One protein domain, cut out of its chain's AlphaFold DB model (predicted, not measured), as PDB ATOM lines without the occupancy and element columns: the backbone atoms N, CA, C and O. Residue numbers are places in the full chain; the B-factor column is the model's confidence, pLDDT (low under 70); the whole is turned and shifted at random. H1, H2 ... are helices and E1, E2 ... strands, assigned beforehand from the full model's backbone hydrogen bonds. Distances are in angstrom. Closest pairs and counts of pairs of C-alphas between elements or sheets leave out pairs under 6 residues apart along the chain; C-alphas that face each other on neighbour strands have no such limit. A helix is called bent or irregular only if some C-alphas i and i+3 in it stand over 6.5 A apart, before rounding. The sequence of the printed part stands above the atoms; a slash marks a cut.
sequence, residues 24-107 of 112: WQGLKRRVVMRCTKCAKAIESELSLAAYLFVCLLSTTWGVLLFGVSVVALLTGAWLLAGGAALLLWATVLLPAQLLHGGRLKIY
ATOM      1  N   TRP A  24     -46.902  43.649 -15.649       81.00
ATOM      2  CA  TRP A  24     -47.285  42.330 -16.166       81.00
ATOM      3  C   TRP A  24     -48.648  41.844 -15.681       81.00
ATOM      4  O   TRP A  24     -49.318  41.067 -16.357       81.00
ATOM      5  N   GLN A  25     -49.069  42.282 -14.495       84.00
ATOM      6  CA  GLN A  25     -50.380  41.934 -13.962       84.00
ATOM      7  C   GLN A  25     -51.484  42.652 -14.738       84.00
ATOM      8  O   GLN A  25     -52.522  42.044 -14.961       84.00
ATOM      9  N   GLY A  26     -51.237  43.876 -15.218       84.00
ATOM     10  CA  GLY A  26     -52.194  44.635 -16.026       84.00
ATOM     11  C   GLY A  26     -52.581  43.967 -17.350       84.00
ATOM     12  O   GLY A  26     -53.621  44.289 -17.910       84.00
ATOM     13  N   LEU A  27     -51.787  43.010 -17.840       86.62
ATOM     14  CA  LEU A  27     -52.116  42.230 -19.037       86.62
ATOM     15  C   LEU A  27     -53.084  41.071 -18.761       86.62
ATOM     16  O   LEU A  27     -53.586  40.459 -19.699       86.62
ATOM     17  N   LYS A  28     -53.341  40.726 -17.494       89.88
ATOM     18  CA  LYS A  28     -54.250  39.634 -17.132       89.88
ATOM     19  C   LYS A  28     -55.677  40.155 -17.036       89.88
ATOM     20  O   LYS A  28     -55.920  41.196 -16.448       89.88
ATOM     21  N   ARG A  29     -56.654  39.369 -17.495       89.56
ATOM     22  CA  ARG A  29     -58.077  39.730 -17.375       89.56
ATOM     23  C   ARG A  29     -58.515  39.984 -15.927       89.56
ATOM     24  O   ARG A  29     -59.284  40.909 -15.671       89.56
ATOM     25  N   ARG A  30     -58.043  39.145 -15.001       90.12
ATOM     26  CA  ARG A  30     -58.360  39.186 -13.569       90.12
ATOM     27  C   ARG A  30     -57.069  39.304 -12.773       90.12
ATOM     28  O   ARG A  30     -56.137  38.525 -12.985       90.12
ATOM     29  N   VAL A  31     -57.024  40.252 -11.843       89.44
ATOM     30  CA  VAL A  31     -55.869  40.495 -10.972       89.44
ATOM     31  C   VAL A  31     -56.337  40.589  -9.532       89.44
ATOM     32  O   VAL A  31     -57.246  41.354  -9.227       89.44
ATOM     33  N   VAL A  32     -55.679  39.845  -8.643       89.88
ATOM     34  CA  VAL A  32     -55.869  39.954  -7.194       89.88
ATOM     35  C   VAL A  32     -54.614  40.580  -6.595       89.88
ATOM     36  O   VAL A  32     -53.498  40.132  -6.853       89.88
ATOM     37  N   MET A  33     -54.800  41.631  -5.807       89.12
ATOM     38  CA  MET A  33     -53.742  42.413  -5.172       89.12
ATOM     39  C   MET A  33     -54.111  42.715  -3.716       89.12
ATOM     40  O   MET A  33     -55.275  42.636  -3.331       89.12
ATOM     41  N   ARG A  34     -53.132  43.057  -2.876       88.81
ATOM     42  CA  ARG A  34     -53.382  43.480  -1.488       88.81
ATOM     43  C   ARG A  34     -53.230  44.984  -1.359       88.81
ATOM     44  O   ARG A  34     -52.313  45.566  -1.931       88.81
ATOM     45  N   CYS A  35     -54.111  45.605  -0.579       89.44
ATOM     46  CA  CYS A  35     -53.994  47.021  -0.271       89.44
ATOM     47  C   CYS A  35     -52.699  47.305   0.494       89.44
ATOM     48  O   CYS A  35     -52.468  46.713   1.546       89.44
ATOM     49  N   THR A  36     -51.914  48.283   0.048       87.56
ATOM     50  CA  THR A  36     -50.678  48.699   0.738       87.56
ATOM     51  C   THR A  36     -50.911  49.340   2.111       87.56
ATOM     52  O   THR A  36     -49.974  49.456   2.893       87.56
ATOM     53  N   LYS A  37     -52.146  49.768   2.418       90.50
ATOM     54  CA  LYS A  37     -52.508  50.405   3.695       90.50
ATOM     55  C   LYS A  37     -53.228  49.466   4.661       90.50
ATOM     56  O   LYS A  37     -52.813  49.352   5.802       90.50
ATOM     57  N   CYS A  38     -54.306  48.808   4.225       91.62
ATOM     58  CA  CYS A  38     -55.129  47.963   5.105       91.62
ATOM     59  C   CYS A  38     -54.917  46.455   4.907       91.62
ATOM     60  O   CYS A  38     -55.655  45.669   5.493       91.62
ATOM     61  N   ALA A  39     -53.978  46.047   4.044       90.81
ATOM     62  CA  ALA A  39     -53.646  44.655   3.707       90.81
ATOM     63  C   ALA A  39     -54.796  43.783   3.154       90.81
ATOM     64  O   ALA A  39     -54.558  42.636   2.770       90.81
ATOM     65  N   LYS A  40     -56.025  44.308   3.048       89.88
ATOM     66  CA  LYS A  40     -57.177  43.594   2.485       89.88
ATOM     67  C   LYS A  40     -56.952  43.248   1.014       89.88
ATOM     68  O   LYS A  40     -56.361  44.031   0.267       89.88
ATOM     69  N   ALA A  41     -57.454  42.082   0.613       91.12
ATOM     70  CA  ALA A  41     -57.437  41.637  -0.772       91.12
ATOM     71  C   ALA A  41     -58.444  42.439  -1.614       91.12
ATOM     72  O   ALA A  41     -59.602  42.625  -1.237       91.12
ATOM     73  N   ILE A  42     -57.973  42.917  -2.757       90.94
ATOM     74  CA  ILE A  42     -58.705  43.694  -3.748       90.94
ATOM     75  C   ILE A  42     -58.554  42.963  -5.076       90.94
ATOM     76  O   ILE A  42     -57.487  42.445  -5.400       90.94
ATOM     77  N   GLU A  43     -59.618  42.952  -5.853       91.38
ATOM     78  CA  GLU A  43     -59.641  42.396  -7.190       91.38
ATOM     79  C   GLU A  43     -59.893  43.486  -8.228       91.38
ATOM     80  O   GLU A  43     -60.614  44.451  -7.973       91.38
ATOM     81  N   SER A  44     -59.319  43.315  -9.413       88.38
ATOM     82  CA  SER A  44     -59.692  44.050 -10.611       88.38
ATOM     83  C   SER A  44     -59.991  43.073 -11.741       88.38
ATOM     84  O   SER A  44     -59.164  42.212 -12.049       88.38
ATOM     85  N   GLU A  45     -61.155  43.224 -12.372       90.44
ATOM     86  CA  GLU A  45     -61.566  42.422 -13.523       90.44
ATOM     87  C   GLU A  45     -61.903  43.323 -14.718       90.44
ATOM     88  O   GLU A  45     -62.722  44.251 -14.633       90.44
ATOM     89  N   LEU A  46     -61.270  43.036 -15.852       87.75
ATOM     90  CA  LEU A  46     -61.593  43.645 -17.134       87.75
ATOM     91  C   LEU A  46     -62.814  42.966 -17.757       87.75
ATOM     92  O   LEU A  46     -62.973  41.745 -17.692       87.75
ATOM     93  N   SER A  47     -63.651  43.757 -18.436       89.38
ATOM     94  CA  SER A  47     -64.657  43.179 -19.330       89.38
ATOM     95  C   SER A  47     -63.973  42.407 -20.459       89.38
ATOM     96  O   SER A  47     -62.837  42.710 -20.827       89.38
ATOM     97  N   LEU A  48     -64.684  41.447 -21.054       90.38
ATOM     98  CA  LEU A  48     -64.157  40.664 -22.173       90.38
ATOM     99  C   LEU A  48     -63.650  41.564 -23.313       90.38
ATOM    100  O   LEU A  48     -62.547  41.361 -23.804       90.38
ATOM    101  N   ALA A  49     -64.411  42.604 -23.671       89.75
ATOM    102  CA  ALA A  49     -64.018  43.562 -24.705       89.75
ATOM    103  C   ALA A  49     -62.734  44.332 -24.348       89.75
ATOM    104  O   ALA A  49     -61.843  44.459 -25.184       89.75
ATOM    105  N   ALA A  50     -62.608  44.808 -23.103       87.56
ATOM    106  CA  ALA A  50     -61.405  45.510 -22.651       87.56
ATOM    107  C   ALA A  50     -60.185  44.579 -22.626       87.56
ATOM    108  O   ALA A  50     -59.093  44.983 -23.012       87.56
ATOM    109  N   TYR A  51     -60.377  43.322 -22.225       90.62
ATOM    110  CA  TYR A  51     -59.319  42.320 -22.248       90.62
ATOM    111  C   TYR A  51     -58.866  41.993 -23.676       90.62
ATOM    112  O   TYR A  51     -57.671  42.025 -23.950       90.62
ATOM    113  N   LEU A  52     -59.797  41.767 -24.609       91.56
ATOM    114  CA  LEU A  52     -59.469  41.536 -26.021       91.56
ATOM    115  C   LEU A  52     -58.730  42.726 -26.643       91.56
ATOM    116  O   LEU A  52     -57.785  42.526 -27.400       91.56
ATOM    117  N   PHE A  53     -59.108  43.954 -26.286       90.06
ATOM    118  CA  PHE A  53     -58.397  45.160 -26.704       90.06
ATOM    119  C   PHE A  53     -56.946  45.184 -26.193       90.06
ATOM    120  O   PHE A  53     -56.026  45.448 -26.966       90.06
ATOM    121  N   VAL A  54     -56.719  44.837 -24.920       88.75
ATOM    122  CA  VAL A  54     -55.368  44.707 -24.347       88.75
ATOM    123  C   VAL A  54     -54.577  43.588 -25.032       88.75
ATOM    124  O   VAL A  54     -53.404  43.784 -25.351       88.75
ATOM    125  N   CYS A  55     -55.192  42.439 -25.321       90.25
ATOM    126  CA  CYS A  55     -54.557  41.353 -26.074       90.25
ATOM    127  C   CYS A  55     -54.162  41.790 -27.490       90.25
ATOM    128  O   CYS A  55     -53.051  41.504 -27.936       90.25
ATOM    129  N   LEU A  56     -55.035  42.519 -28.188       90.25
ATOM    130  CA  LEU A  56     -54.761  43.018 -29.532       90.25
ATOM    131  C   LEU A  56     -53.600  44.017 -29.524       90.25
ATOM    132  O   LEU A  56     -52.655  43.863 -30.298       90.25
ATOM    133  N   LEU A  57     -53.637  45.006 -28.624       86.75
ATOM    134  CA  LEU A  57     -52.560  45.986 -28.472       86.75
ATOM    135  C   LEU A  57     -51.237  45.309 -28.118       86.75
ATOM    136  O   LEU A  57     -50.229  45.557 -28.771       86.75
ATOM    137  N   SER A  58     -51.239  44.424 -27.120       86.00
ATOM    138  CA  SER A  58     -50.023  43.735 -26.676       86.00
ATOM    139  C   SER A  58     -49.434  42.823 -27.743       86.00
ATOM    140  O   SER A  58     -48.218  42.784 -27.883       86.00
ATOM    141  N   THR A  59     -50.255  42.149 -28.545       88.81
ATOM    142  CA  THR A  59     -49.753  41.295 -29.629       88.81
ATOM    143  C   THR A  59     -49.207  42.135 -30.783       88.81
ATOM    144  O   THR A  59     -48.083  41.918 -31.224       88.81
ATOM    145  N   THR A  60     -49.963  43.130 -31.257       89.00
ATOM    146  CA  THR A  60     -49.564  43.945 -32.419       89.00
ATOM    147  C   THR A  60     -48.365  44.841 -32.115       89.00
ATOM    148  O   THR A  60     -47.337  44.759 -32.788       89.00
ATOM    149  N   TRP A  61     -48.457  45.662 -31.068       87.56
ATOM    150  CA  TRP A  61     -47.392  46.587 -30.688       87.56
ATOM    151  C   TRP A  61     -46.256  45.896 -29.951       87.56
ATOM    152  O   TRP A  61     -45.104  46.278 -30.139       87.56
ATOM    153  N   GLY A  62     -46.550  44.877 -29.138       84.75
ATOM    154  CA  GLY A  62     -45.516  44.135 -28.423       84.75
ATOM    155  C   GLY A  62     -44.581  43.407 -29.377       84.75
ATOM    156  O   GLY A  62     -43.375  43.562 -29.242       84.75
ATOM    157  N   VAL A  63     -45.103  42.697 -30.386       86.81
ATOM    158  CA  VAL A  63     -44.256  42.012 -31.381       86.81
ATOM    159  C   VAL A  63     -43.449  43.018 -32.204       86.81
ATOM    160  O   VAL A  63     -42.240  42.843 -32.360       86.81
ATOM    161  N   LEU A  64     -44.085  44.095 -32.681       90.62
ATOM    162  CA  LEU A  64     -43.418  45.125 -33.482       90.62
ATOM    163  C   LEU A  64     -42.272  45.794 -32.707       90.62
ATOM    164  O   LEU A  64     -41.128  45.802 -33.159       90.62
ATOM    165  N   LEU A  65     -42.568  46.350 -31.532       88.31
ATOM    166  CA  LEU A  65     -41.601  47.118 -30.749       88.31
ATOM    167  C   LEU A  65     -40.538  46.226 -30.112       88.31
ATOM    168  O   LEU A  65     -39.397  46.662 -29.972       88.31
ATOM    169  N   PHE A  66     -40.868  44.976 -29.780       86.31
ATOM    170  CA  PHE A  66     -39.870  43.992 -29.371       86.31
ATOM    171  C   PHE A  66     -38.901  43.686 -30.515       86.31
ATOM    172  O   PHE A  66     -37.692  43.763 -30.313       86.31
ATOM    173  N   GLY A  67     -39.407  43.431 -31.727       88.00
ATOM    174  CA  GLY A  67     -38.573  43.210 -32.908       88.00
ATOM    175  C   GLY A  67     -37.644  44.392 -33.193       88.00
ATOM    176  O   GLY A  67     -36.437  44.206 -33.340       88.00
ATOM    177  N   VAL A  68     -38.180  45.618 -33.175       89.69
ATOM    178  CA  VAL A  68     -37.384  46.850 -33.326       89.69
ATOM    179  C   VAL A  68     -36.335  46.968 -32.223       89.69
ATOM    180  O   VAL A  68     -35.187  47.283 -32.520       89.69
ATOM    181  N   SER A  69     -36.692  46.682 -30.968       88.94
ATOM    182  CA  SER A  69     -35.751  46.735 -29.845       88.94
ATOM    183  C   SER A  69     -34.607  45.741 -30.030       88.94
ATOM    184  O   SER A  69     -33.451  46.110 -29.856       88.94
ATOM    185  N   VAL A  70     -34.901  44.502 -30.436       91.19
ATOM    186  CA  VAL A  70     -33.883  43.470 -30.686       91.19
ATOM    187  C   VAL A  70     -32.953  43.883 -31.828       91.19
ATOM    188  O   VAL A  70     -31.738  43.850 -31.658       91.19
ATOM    189  N   VAL A  71     -33.490  44.342 -32.963       93.06
ATOM    190  CA  VAL A  71     -32.674  44.807 -34.101       93.06
ATOM    191  C   VAL A  71     -31.825  46.023 -33.718       93.06
ATOM    192  O   VAL A  71     -30.640  46.082 -34.049       93.06
ATOM    193  N   ALA A  72     -32.393  46.976 -32.978       92.12
ATOM    194  CA  ALA A  72     -31.681  48.164 -32.516       92.12
ATOM    195  C   ALA A  72     -30.532  47.809 -31.558       92.12
ATOM    196  O   ALA A  72     -29.444  48.367 -31.675       92.12
ATOM    197  N   LEU A  73     -30.736  46.845 -30.654       91.69
ATOM    198  CA  LEU A  73     -29.682  46.342 -29.769       91.69
ATOM    199  C   LEU A  73     -28.555  45.663 -30.560       91.69
ATOM    200  O   LEU A  73     -27.385  45.934 -30.305       91.69
ATOM    201  N   LEU A  74     -28.895  44.833 -31.551       94.25
ATOM    202  CA  LEU A  74     -27.913  44.128 -32.386       94.25
ATOM    203  C   LEU A  74     -27.091  45.064 -33.284       94.25
ATOM    204  O   LEU A  74     -25.959  44.747 -33.632       94.25
ATOM    205  N   THR A  75     -27.647  46.220 -33.644       94.81
ATOM    206  CA  THR A  75     -26.995  47.234 -34.491       94.81
ATOM    207  C   THR A  75     -26.295  48.340 -33.692       94.81
ATOM    208  O   THR A  75     -25.758  49.274 -34.279       94.81
ATOM    209  N   GLY A  76     -26.287  48.258 -32.354       90.94
ATOM    210  CA  GLY A  76     -25.679  49.272 -31.481       90.94
ATOM    211  C   GLY A  76     -26.460  50.591 -31.412       90.94
ATOM    212  O   GLY A  76     -25.957  51.591 -30.901       90.94
ATOM    213  N   ALA A  77     -27.703  50.611 -31.892       92.50
ATOM    214  CA  ALA A  77     -28.593  51.763 -31.853       92.50
ATOM    215  C   ALA A  77     -29.344  51.845 -30.508       92.50
ATOM    216  O   ALA A  77     -30.573  51.787 -30.443       92.50
ATOM    217  N   TRP A  78     -28.600  52.007 -29.411       89.12
ATOM    218  CA  TRP A  78     -29.126  51.979 -28.036       89.12
ATOM    219  C   TRP A  78     -30.258  52.981 -27.779       89.12
ATOM    220  O   TRP A  78     -31.208  52.673 -27.061       89.12
ATOM    221  N   LEU A  79     -30.196  54.164 -28.401       91.88
ATOM    222  CA  LEU A  79     -31.250  55.178 -28.290       91.88
ATOM    223  C   LEU A  79     -32.565  54.719 -28.933       91.88
ATOM    224  O   LEU A  79     -33.633  54.972 -28.378       91.88
ATOM    225  N   LEU A  80     -32.499  54.005 -30.063       88.75
ATOM    226  CA  LEU A  80     -33.684  53.428 -30.705       88.75
ATOM    227  C   LEU A  80     -34.267  52.287 -29.867       88.75
ATOM    228  O   LEU A  80     -35.485  52.207 -29.727       88.75
ATOM    229  N   ALA A  81     -33.421  51.457 -29.250       87.62
ATOM    230  CA  ALA A  81     -33.869  50.415 -28.327       87.62
ATOM    231  C   ALA A  81     -34.581  51.011 -27.097       87.62
ATOM    232  O   ALA A  81     -35.669  50.568 -26.727       87.62
ATOM    233  N   GLY A  82     -34.013  52.064 -26.499       88.94
ATOM    234  CA  GLY A  82     -34.640  52.789 -25.392       88.94
ATOM    235  C   GLY A  82     -35.967  53.444 -25.791       88.94
ATOM    236  O   GLY A  82     -36.958  53.324 -25.069       88.94
ATOM    237  N   GLY A  83     -36.017  54.082 -26.964       90.38
ATOM    238  CA  GLY A  83     -37.238  54.682 -27.505       90.38
ATOM    239  C   GLY A  83     -38.341  53.655 -27.768       90.38
ATOM    240  O   GLY A  83     -39.490  53.873 -27.388       90.38
ATOM    241  N   ALA A  84     -37.998  52.504 -28.349       89.19
ATOM    242  CA  ALA A  84     -38.941  51.416 -28.592       89.19
ATOM    243  C   ALA A  84     -39.480  50.809 -27.283       89.19
ATOM    244  O   ALA A  84     -40.681  50.555 -27.176       89.19
ATOM    245  N   ALA A  85     -38.632  50.650 -26.261       86.00
ATOM    246  CA  ALA A  85     -39.055  50.191 -24.939       86.00
ATOM    247  C   ALA A  85     -40.004  51.190 -24.247       86.00
ATOM    248  O   ALA A  85     -41.019  50.786 -23.676       86.00
ATOM    249  N   LEU A  86     -39.714  52.493 -24.334       89.44
ATOM    250  CA  LEU A  86     -40.594  53.550 -23.821       89.44
ATOM    251  C   LEU A  86     -41.943  53.566 -24.541       89.44
ATOM    252  O   LEU A  86     -42.982  53.675 -23.888       89.44
ATOM    253  N   LEU A  87     -41.937  53.413 -25.867       90.19
ATOM    254  CA  LEU A  87     -43.164  53.297 -26.651       90.19
ATOM    255  C   LEU A  87     -43.979  52.080 -26.220       90.19
ATOM    256  O   LEU A  87     -45.178  52.215 -26.009       90.19
ATOM    257  N   LEU A  88     -43.340  50.926 -26.010       86.69
ATOM    258  CA  LEU A  88     -44.022  49.703 -25.583       86.69
ATOM    259  C   LEU A  88     -44.666  49.886 -24.208       86.69
ATOM    260  O   LEU A  88     -45.809  49.480 -23.983       86.69
ATOM    261  N   TRP A  89     -43.965  50.550 -23.290       86.38
ATOM    262  CA  TRP A  89     -44.530  50.883 -21.993       86.38
ATOM    263  C   TRP A  89     -45.738  51.820 -22.122       86.38
ATOM    264  O   TRP A  89     -46.791  51.533 -21.555       86.38
ATOM    265  N   ALA A  90     -45.625  52.895 -22.903       88.69
ATOM    266  CA  ALA A  90     -46.667  53.910 -23.037       88.69
ATOM    267  C   ALA A  90     -47.924  53.422 -23.780       88.69
ATOM    268  O   ALA A  90     -49.027  53.858 -23.448       88.69
ATOM    269  N   THR A  91     -47.785  52.535 -24.771       87.19
ATOM    270  CA  THR A  91     -48.900  52.108 -25.638       87.19
ATOM    271  C   THR A  91     -49.518  50.774 -25.241       87.19
ATOM    272  O   THR A  91     -50.680  50.532 -25.564       87.19
ATOM    273  N   VAL A  92     -48.787  49.914 -24.525       85.56
ATOM    274  CA  VAL A  92     -49.272  48.580 -24.145       85.56
ATOM    275  C   VAL A  92     -49.453  48.464 -22.638       85.56
ATOM    276  O   VAL A  92     -50.555  48.183 -22.166       85.56
ATOM    277  N   LEU A  93     -48.387  48.687 -21.869       84.50
ATOM    278  CA  LEU A  93     -48.402  48.413 -20.429       84.50
ATOM    279  C   LEU A  93     -49.211  49.462 -19.661       84.50
ATOM    280  O   LEU A  93     -50.043  49.113 -18.823       84.50
ATOM    281  N   LEU A  94     -49.017  50.741 -19.982       86.25
ATOM    282  CA  LEU A  94     -49.684  51.845 -19.305       86.25
ATOM    283  C   LEU A  94     -51.214  51.809 -19.479       86.25
ATOM    284  O   LEU A  94     -51.922  51.888 -18.469       86.25
ATOM    285  N   PRO A  95     -51.770  51.631 -20.696       84.31
ATOM    286  CA  PRO A  95     -53.217  51.546 -20.877       84.31
ATOM    287  C   PRO A  95     -53.815  50.322 -20.184       84.31
ATOM    288  O   PRO A  95     -54.880  50.424 -19.573       84.31
ATOM    289  N   ALA A  96     -53.112  49.187 -20.208       85.56
ATOM    290  CA  ALA A  96     -53.537  47.979 -19.514       85.56
ATOM    291  C   ALA A  96     -53.654  48.215 -17.995       85.56
ATOM    292  O   ALA A  96     -54.678  47.901 -17.388       85.56
ATOM    293  N   GLN A  97     -52.667  48.880 -17.383       86.00
ATOM    294  CA  GLN A  97     -52.714  49.255 -15.964       86.00
ATOM    295  C   GLN A  97     -53.857  50.231 -15.641       86.00
ATOM    296  O   GLN A  97     -54.539  50.076 -14.623       86.00
ATOM    297  N   LEU A  98     -54.099  51.216 -16.509       84.50
ATOM    298  CA  LEU A  98     -55.166  52.208 -16.331       84.50
ATOM    299  C   LEU A  98     -56.558  51.576 -16.326       84.50
ATOM    300  O   LEU A  98     -57.398  51.941 -15.500       84.50
ATOM    301  N   LEU A  99     -56.799  50.603 -17.206       87.00
ATOM    302  CA  LEU A  99     -58.083  49.906 -17.279       87.00
ATOM    303  C   LEU A  99     -58.422  49.175 -15.970       87.00
ATOM    304  O   LEU A  99     -59.589  49.113 -15.579       87.00
ATOM    305  N   HIS A 100     -57.407  48.686 -15.254       84.75
ATOM    306  CA  HIS A 100     -57.582  48.051 -13.952       84.75
ATOM    307  C   HIS A 100     -57.813  49.041 -12.802       84.75
ATOM    308  O   HIS A 100     -58.578  48.730 -11.883       84.75
ATOM    309  N   GLY A 101     -57.188  50.222 -12.842       78.50
ATOM    310  CA  GLY A 101     -57.281  51.233 -11.779       78.50
ATOM    311  C   GLY A 101     -58.705  51.743 -11.531       78.50
ATOM    312  O   GLY A 101     -59.057  52.077 -10.401       78.50
ATOM    313  N   GLY A 102     -59.555  51.737 -12.562       75.81
ATOM    314  CA  GLY A 102     -60.961  52.143 -12.464       75.81
ATOM    315  C   GLY A 102     -61.933  51.053 -11.996       75.81
ATOM    316  O   GLY A 102     -63.114  51.341 -11.827       75.81
ATOM    317  N   ARG A 103     -61.480  49.804 -11.816       80.62
ATOM    318  CA  ARG A 103     -62.354  48.633 -11.592       80.62
ATOM    319  C   ARG A 103     -62.002  47.823 -10.343       80.62
ATOM    320  O   ARG A 103     -62.226  46.617 -10.304       80.62
ATOM    321  N   LEU A 104     -61.460  48.484  -9.323       85.19
ATOM    322  CA  LEU A 104     -61.118  47.839  -8.055       85.19
ATOM    323  C   LEU A 104     -62.373  47.479  -7.251       85.19
ATOM    324  O   LEU A 104     -63.236  48.323  -7.010       85.19
ATOM    325  N   LYS A 105     -62.446  46.232  -6.792       88.12
ATOM    326  CA  LYS A 105     -63.527  45.684  -5.963       88.12
ATOM    327  C   LYS A 105     -62.942  44.879  -4.805       88.12
ATOM    328  O   LYS A 105     -61.793  44.450  -4.856       88.12
ATOM    329  N   ILE A 106     -63.713  44.687  -3.735       87.38
ATOM    330  CA  ILE A 106     -63.307  43.781  -2.651       87.38
ATOM    331  C   ILE A 106     -63.260  42.364  -3.227       87.38
ATOM    332  O   ILE A 106     -64.208  41.943  -3.888       87.38
ATOM    333  N   TYR A 107     -62.152  41.657  -3.003       86.56
ATOM    334  CA  TYR A 107     -62.000  40.285  -3.479       86.56
ATOM    335  C   TYR A 107     -63.056  39.381  -2.836       86.56
ATOM    336  O   TYR A 107     -63.172  39.339  -1.609       86.56
TER     337      TYR A 107
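AT A GLANCE: This is residues 24 to 107 of the 112 residues of an uncharacterized protein of Caulobacter radicis (UniProt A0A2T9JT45). A long helical hairpin, H1 and H2 side by side, has a small three-stranded sheet, E1, E2 and E3, as a head at the end where H1 begins and H2 ends. The printed part has 84 residues with three named strands and two named helices, in the order E1, E2, H1, H2, E3; the sheet's order is E1, E2, E3, antiparallel throughout, and the class is mixed, helices and strands. The whole is loose, with a radius of gyration of the C-alphas of 15.7 A, and flat, spanning 48 by 29 by 14 A.

IN THESE COORDINATES: Begin at Trp 24 and find C-alpha 30 at (-58.360, 39.186, -13.569), where E1, residues 30 to 34, starts its 13.8 A. E2, residues 41 to 45, covers 13.4 A. From C-alpha 48 at (-64.157, 40.664, -22.173), H1 runs 37.8 A through residues 48 to 74. H2, residues 78 to 101, covers 32.5 A, with a kink of 29 degrees near residue 95; it is neither bent nor irregular, but only just: C-alphas 91 and 94 are 6.4 A apart. E3, residues 104 to 106, covers 7.1 A and ends at C-alpha 106 at (-63.307, 43.781, -2.651).

HOW THE PARTS SIT: Look first at E1 and E2, an antiparallel hairpin at 158 degrees, with N 31 and O 44 within hydrogen-bond range at 2.9 A. E2 and E3 are antiparallel at 133 degrees, with N 43 and O 105 at 2.8 A. H1 and H2, a helical hairpin, touch at a shallow tilt of 13 degrees, opposite ways; their closest C-alphas, of Ser 69 and Ala 81, are 4.4 A apart. H2 is on the sheet but only grazes it, with residues 99 to 101; the closest C-alphas of E2 and H2, of Ser 44 and His 100, are 5.6 A apart. H1 is not on the sheet. Every O i to N i+4 pair is within range in H1, and 17 of 20 in H2.

THE WHOLE: The two farthest C-alphas, of Cys 38 and Thr 75, are 48.6 A apart. The printed part has no cut, no link between named elements is long, and no printed residue has a pLDDT under 70.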